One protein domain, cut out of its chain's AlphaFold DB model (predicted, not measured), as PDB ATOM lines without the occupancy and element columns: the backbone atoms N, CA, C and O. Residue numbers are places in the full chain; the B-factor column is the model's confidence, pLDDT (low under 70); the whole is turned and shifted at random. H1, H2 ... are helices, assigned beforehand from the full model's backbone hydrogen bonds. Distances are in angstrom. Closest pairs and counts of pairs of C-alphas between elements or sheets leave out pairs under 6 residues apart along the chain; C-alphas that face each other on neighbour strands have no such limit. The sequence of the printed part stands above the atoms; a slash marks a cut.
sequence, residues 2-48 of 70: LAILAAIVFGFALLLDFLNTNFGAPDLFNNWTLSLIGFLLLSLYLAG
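AT A GLANCE: This is residues 2 to 48 of the 70 residues of an uncharacterized protein of Micromonospora sp. WMMA2032 (UniProt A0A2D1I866). Two helices, H1 and H2, lie side by side as a helical hairpin, and a long loop joins them at one end of a rod. Residues 23 to 28 of that loop stick out free, while the first and last printed residues lie at the other end. The printed part has 47 residues with two named helices, H1 then H2, and no named strand; the class is all helix. It is only just compact, close to loose, with a radius of gyration of the C-alphas of 11.0 A, and spans 35 by 16 by 11 A.

HOW THE PARTS SIT: The longest helix, H1, residues 2 to 19, touches H2, residues 31 to 46, with 28 pairs of C-alphas within 8 A. The closest C-alphas, those of Ala 6 and Gly 38, are 5.0 A apart. The two form a hairpin, running opposite ways at a shallow tilt of 17 degrees, centre to centre 9.9 A. In H1 and H2 every O i to N i+4 pair is within hydrogen-bond range.

IN THESE COORDINATES: H1 measures 25.9 A from C-alpha 2 at (-9.995, -10.495, -22.308) to C-alpha 19 at (-21.500, -17.034, -44.539). H2 measures 22.2 A and ends with C-alpha 46 at (-16.776, -8.324, -16.072).

THE WHOLE: The C-alphas of Gly 24 and Gly 48, the two farthest apart, are 35.0 A apart. The link from H1 to H2 is long, with 11 residues. The printed part has no cut. Its mean pLDDT is 79.3, and residues 2, 23, 26 and 28 are under 70.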
ATOM      1  N   LEU A   2      -8.984  -9.507 -21.879       64.25
ATOM      2  CA  LEU A   2      -9.995 -10.495 -22.308       64.25
ATOM      3  C   LEU A   2     -11.135  -9.932 -23.179       64.25
ATOM      4  O   LEU A   2     -11.634 -10.639 -24.045       64.25
ATOM      5  N   ALA A   3     -11.498  -8.655 -23.021       70.75
ATOM      6  CA  ALA A   3     -12.500  -8.002 -23.869       70.75
ATOM      7  C   ALA A   3     -12.152  -8.027 -25.370       70.75
ATOM      8  O   ALA A   3     -13.040  -8.174 -26.201       70.75
ATOM      9  N   ILE A   4     -10.864  -7.931 -25.723       78.00
ATOM     10  CA  ILE A   4     -10.422  -7.998 -27.124       78.00
ATOM     11  C   ILE A   4     -10.629  -9.416 -27.667       78.00
ATOM     12  O   ILE A   4     -11.125  -9.580 -28.775       78.00
ATOM     13  N   LEU A   5     -10.321 -10.445 -26.868       79.69
ATOM     14  CA  LEU A   5     -10.573 -11.841 -27.238       79.69
ATOM     15  C   LEU A   5     -12.073 -12.115 -27.416       79.69
ATOM     16  O   LEU A   5     -12.455 -12.733 -28.405       79.69
ATOM     17  N   ALA A   6     -12.924 -11.605 -26.518       80.12
ATOM     18  CA  ALA A   6     -14.378 -11.722 -26.650       80.12
ATOM     19  C   ALA A   6     -14.896 -11.051 -27.937       80.12
ATOM     20  O   ALA A   6     -15.713 -11.637 -28.645       80.12
ATOM     21  N   ALA A   7     -14.385  -9.861 -28.276       81.19
ATOM     22  CA  ALA A   7     -14.743  -9.160 -29.507       81.19
ATOM     23  C   ALA A   7     -14.323  -9.935 -30.767       81.19
ATOM     24  O   ALA A   7     -15.095 -10.013 -31.720       81.19
ATOM     25  N   ILE A   8     -13.137 -10.553 -30.759       86.50
ATOM     26  CA  ILE A   8     -12.672 -11.409 -31.859       86.50
ATOM     27  C   ILE A   8     -13.607 -12.616 -32.028       86.50
ATOM     28  O   ILE A   8     -14.042 -12.890 -33.143       86.50
ATOM     29  N   VAL A   9     -13.969 -13.304 -30.937       84.75
ATOM     30  CA  VAL A   9     -14.863 -14.477 -30.989       84.75
ATOM     31  C   VAL A   9     -16.258 -14.107 -31.504       84.75
ATOM     32  O   VAL A   9     -16.777 -14.801 -32.373       84.75
ATOM     33  N   PHE A  10     -16.839 -12.992 -31.044       84.69
ATOM     34  CA  PHE A  10     -18.121 -12.500 -31.567       84.69
ATOM     35  C   PHE A  10     -18.040 -12.098 -33.045       84.69
ATOM     36  O   PHE A  10     -18.963 -12.384 -33.803       84.69
ATOM     37  N   GLY A  11     -16.935 -11.481 -33.473       83.56
ATOM     38  CA  GLY A  11     -16.708 -11.157 -34.882       83.56
ATOM     39  C   GLY A  11     -16.669 -12.405 -35.769       83.56
ATOM     40  O   GLY A  11     -17.304 -12.428 -36.820       83.56
ATOM     41  N   PHE A  12     -15.992 -13.468 -35.319       81.94
ATOM     42  CA  PHE A  12     -15.997 -14.755 -36.019       81.94
ATOM     43  C   PHE A  12     -17.381 -15.411 -36.027       81.94
ATOM     44  O   PHE A  12     -17.790 -15.898 -37.078       81.94
ATOM     45  N   ALA A  13     -18.113 -15.386 -34.909       81.25
ATOM     46  CA  ALA A  13     -19.474 -15.921 -34.832       81.25
ATOM     47  C   ALA A  13     -20.405 -15.261 -35.860       81.25
ATOM     48  O   ALA A  13     -21.067 -15.959 -36.620       81.25
ATOM     49  N   LEU A  14     -20.379 -13.926 -35.949       83.06
ATOM     50  CA  LEU A  14     -21.178 -13.166 -36.915       83.06
ATOM     51  C   LEU A  14     -20.781 -13.459 -38.366       83.06
ATOM     52  O   LEU A  14     -21.647 -13.550 -39.232       83.06
ATOM     53  N   LEU A  15     -19.483 -13.613 -38.647       84.19
ATOM     54  CA  LEU A  15     -19.009 -13.922 -39.997       84.19
ATOM     55  C   LEU A  15     -19.431 -15.333 -40.438       84.19
ATOM     56  O   LEU A  15     -19.843 -15.517 -41.578       84.19
ATOM     57  N   LEU A  16     -19.337 -16.316 -39.541       83.56
ATOM     58  CA  LEU A  16     -19.742 -17.705 -39.790       83.56
ATOM     59  C   LEU A  16     -21.253 -17.830 -39.990       83.56
ATOM     60  O   LEU A  16     -21.690 -18.498 -40.925       83.56
ATOM     61  N   ASP A  17     -22.030 -17.134 -39.157       81.19
ATOM     62  CA  ASP A  17     -23.488 -17.048 -39.270       81.19
ATOM     63  C   ASP A  17     -23.898 -16.395 -40.603       81.19
ATOM     64  O   ASP A  17     -24.740 -16.925 -41.325       81.19
ATOM     65  N   PHE A  18     -23.223 -15.310 -41.006       82.88
ATOM     66  CA  PHE A  18     -23.488 -14.629 -42.278       82.88
ATOM     67  C   PHE A  18     -23.101 -15.461 -43.510       82.88
ATOM     68  O   PHE A  18     -23.811 -15.460 -44.514       82.88
ATOM     69  N   LEU A  19     -21.973 -16.175 -43.449       84.56
ATOM     70  CA  LEU A  19     -21.500 -17.034 -44.539       84.56
ATOM     71  C   LEU A  19     -22.187 -18.408 -44.562       84.56
ATOM     72  O   LEU A  19     -21.922 -19.186 -45.480       84.56
ATOM     73  N   ASN A  20     -23.040 -18.709 -43.573       78.19
ATOM     74  CA  ASN A  20     -23.702 -20.001 -43.371       78.19
ATOM     75  C   ASN A  20     -22.738 -21.183 -43.586       78.19
ATOM     76  O   ASN A  20     -23.027 -22.151 -44.296       78.19
ATOM     77  N   THR A  21     -21.526 -21.048 -43.046       73.31
ATOM     78  CA  THR A  21     -20.444 -22.008 -43.237       73.31
ATOM     79  C   THR A  21     -19.793 -22.311 -41.906       73.31
ATOM     80  O   THR A  21     -19.559 -21.417 -41.103       73.31
ATOM     81  N   ASN A  22     -19.457 -23.580 -41.695       70.50
ATOM     82  CA  ASN A  22     -18.873 -24.056 -40.440       70.50
ATOM     83  C   ASN A  22     -17.431 -24.559 -40.648       70.50
ATOM     84  O   ASN A  22     -16.927 -25.344 -39.848       70.50
ATOM     85  N   PHE A  23     -16.796 -24.185 -41.774       69.62
ATOM     86  CA  PHE A  23     -15.447 -24.595 -42.210       69.62
ATOM     87  C   PHE A  23     -15.127 -26.099 -42.054       69.62
ATOM     88  O   PHE A  23     -13.977 -26.483 -41.856       69.62
ATOM     89  N   GLY A  24     -16.138 -26.970 -42.143       70.94
ATOM     90  CA  GLY A  24     -15.979 -28.421 -41.993       70.94
ATOM     91  C   GLY A  24     -15.859 -28.932 -40.549       70.94
ATOM     92  O   GLY A  24     -15.731 -30.139 -40.366       70.94
ATOM     93  N   ALA A  25     -15.957 -28.067 -39.532       70.00
ATOM     94  CA  ALA A  25     -16.025 -28.456 -38.119       70.00
ATOM     95  C   ALA A  25     -17.354 -27.980 -37.492       70.00
ATOM     96  O   ALA A  25     -17.378 -26.992 -36.749       70.00
ATOM     97  N   PRO A  26     -18.471 -28.672 -37.801       69.50
ATOM     98  CA  PRO A  26     -19.824 -28.245 -37.439       69.50
ATOM     99  C   PRO A  26     -20.063 -28.125 -35.930       69.50
ATOM    100  O   PRO A  26     -20.856 -27.281 -35.528       69.50
ATOM    101  N   ASP A  27     -19.364 -28.897 -35.094       71.12
ATOM    102  CA  ASP A  27     -19.544 -28.844 -33.635       71.12
ATOM    103  C   ASP A  27     -18.770 -27.691 -32.972       71.12
ATOM    104  O   ASP A  27     -19.201 -27.134 -31.957       71.12
ATOM    105  N   LEU A  28     -17.626 -27.307 -33.551       66.44
ATOM    106  CA  LEU A  28     -16.707 -26.328 -32.964       66.44
ATOM    107  C   LEU A  28     -16.987 -24.900 -33.450       66.44
ATOM    108  O   LEU A  28     -16.934 -23.959 -32.661       66.44
ATOM    109  N   PHE A  29     -17.343 -24.748 -34.730       70.06
ATOM    110  CA  PHE A  29     -17.740 -23.477 -35.344       70.06
ATOM    111  C   PHE A  29     -19.260 -23.335 -35.457       70.06
ATOM    112  O   PHE A  29     -19.766 -22.697 -36.374       70.06
ATOM    113  N   ASN A  30     -20.003 -23.925 -34.521       77.38
ATOM    114  CA  ASN A  30     -21.427 -23.653 -34.381       77.38
ATOM    115  C   ASN A  30     -21.626 -22.257 -33.767       77.38
ATOM    116  O   ASN A  30     -20.958 -21.902 -32.789       77.38
ATOM    117  N   ASN A  31     -22.583 -21.488 -34.293       77.69
ATOM    118  CA  ASN A  31     -22.953 -20.169 -33.778       77.69
ATOM    119  C   ASN A  31     -23.285 -20.207 -32.269       77.69
ATOM    120  O   ASN A  31     -22.888 -19.319 -31.510       77.69
ATOM    121  N   TRP A  32     -23.924 -21.287 -31.798       82.62
ATOM    122  CA  TRP A  32     -24.217 -21.480 -30.374       82.62
ATOM    123  C   TRP A  32     -22.942 -21.623 -29.529       82.62
ATOM    124  O   TRP A  32     -22.783 -20.940 -28.515       82.62
ATOM    125  N   THR A  33     -22.000 -22.461 -29.967       83.00
ATOM    126  CA  THR A  33     -20.727 -22.704 -29.272       83.00
ATOM    127  C   THR A  33     -19.884 -21.429 -29.199       83.00
ATOM    128  O   THR A  33     -19.377 -21.079 -28.132       83.00
ATOM    129  N   LEU A  34     -19.777 -20.686 -30.303       82.50
ATOM    130  CA  LEU A  34     -19.022 -19.430 -30.350       82.50
ATOM    131  C   LEU A  34     -19.659 -18.333 -29.495       82.50
ATOM    132  O   LEU A  34     -18.943 -17.620 -28.793       82.50
ATOM    133  N   SER A  35     -20.990 -18.243 -29.487       83.81
ATOM    134  CA  SER A  35     -21.718 -17.320 -28.613       83.81
ATOM    135  C   SER A  35     -21.482 -17.639 -27.134       83.81
ATOM    136  O   SER A  35     -21.200 -16.734 -26.352       83.81
ATOM    137  N   LEU A  36     -21.511 -18.920 -26.741       86.88
ATOM    138  CA  LEU A  36     -21.217 -19.347 -25.366       86.88
ATOM    139  C   LEU A  36     -19.783 -19.013 -24.945       86.88
ATOM    140  O   LEU A  36     -19.575 -18.499 -23.846       86.88
ATOM    141  N   ILE A  37     -18.798 -19.256 -25.814       86.12
ATOM    142  CA  ILE A  37     -17.399 -18.888 -25.553       86.12
ATOM    143  C   ILE A  37     -17.262 -17.361 -25.453       86.12
ATOM    144  O   ILE A  37     -16.592 -16.863 -24.547       86.12
ATOM    145  N   GLY A  38     -17.936 -16.609 -26.327       83.94
ATOM    146  CA  GLY A  38     -17.990 -15.148 -26.286       83.94
ATOM    147  C   GLY A  38     -18.563 -14.620 -24.966       83.94
ATOM    148  O   GLY A  38     -17.936 -13.783 -24.313       83.94
ATOM    149  N   PHE A  39     -19.707 -15.150 -24.522       86.38
ATOM    150  CA  PHE A  39     -20.316 -14.799 -23.237       86.38
ATOM    151  C   PHE A  39     -19.467 -15.222 -22.039       86.38
ATOM    152  O   PHE A  39     -19.395 -14.482 -21.060       86.38
ATOM    153  N   LEU A  40     -18.784 -16.365 -22.112       85.19
ATOM    154  CA  LEU A  40     -17.855 -16.809 -21.077       85.19
ATOM    155  C   LEU A  40     -16.691 -15.820 -20.931       85.19
ATOM    156  O   LEU A  40     -16.431 -15.336 -19.830       85.19
ATOM    157  N   LEU A  41     -16.042 -15.441 -22.035       84.69
ATOM    158  CA  LEU A  41     -14.955 -14.456 -22.028       84.69
ATOM    159  C   LEU A  41     -15.425 -13.075 -21.547       84.69
ATOM    160  O   LEU A  41     -14.704 -12.402 -20.806       84.69
ATOM    161  N   LEU A  42     -16.641 -12.671 -21.931       84.50
ATOM    162  CA  LEU A  42     -17.267 -11.434 -21.472       84.50
ATOM    163  C   LEU A  42     -17.529 -11.471 -19.957       84.50
ATOM    164  O   LEU A  42     -17.162 -10.534 -19.254       84.50
ATOM    165  N   SER A  43     -18.094 -12.566 -19.446       84.50
ATOM    166  CA  SER A  43     -18.366 -12.763 -18.019       84.50
ATOM    167  C   SER A  43     -17.082 -12.737 -17.185       84.50
ATOM    168  O   SER A  43     -17.016 -12.030 -16.182       84.50
ATOM    169  N   LEU A  44     -16.011 -13.403 -17.640       84.19
ATOM    170  CA  LEU A  44     -14.699 -13.352 -16.984       84.19
ATOM    171  C   LEU A  44     -14.115 -11.931 -16.977       84.19
ATOM    172  O   LEU A  44     -13.530 -11.509 -15.979       84.19
ATOM    173  N   TYR A  45     -14.281 -11.180 -18.068       78.88
ATOM    174  CA  TYR A  45     -13.851  -9.786 -18.127       78.88
ATOM    175  C   TYR A  45     -14.621  -8.904 -17.132       78.88
ATOM    176  O   TYR A  45     -13.992  -8.140 -16.399       78.88
ATOM    177  N   LEU A  46     -15.952  -9.041 -17.053       77.94
ATOM    178  CA  LEU A  46     -16.776  -8.324 -16.072       77.94
ATOM    179  C   LEU A  46     -16.452  -8.732 -14.628       77.94
ATOM    180  O   LEU A  46     -16.408  -7.875 -13.751       77.94
ATOM    181  N   ALA A  47     -16.162 -10.012 -14.387       80.19
ATOM    182  CA  ALA A  47     -15.703 -10.525 -13.096       80.19
ATOM    183  C   ALA A  47     -14.310  -9.999 -12.696       80.19
ATOM    184  O   ALA A  47     -13.820 -10.279 -11.603       80.19
ATOM    185  N   GLY A  48     -13.658  -9.232 -13.571       70.69
ATOM    186  CA  GLY A  48     -12.374  -8.612 -13.305       70.69
ATOM    187  C   GLY A  48     -11.179  -9.527 -13.572       70.69
ATOM    188  O   GLY A  48     -10.056  -9.150 -13.231       70.69
TER     189      GLY A  48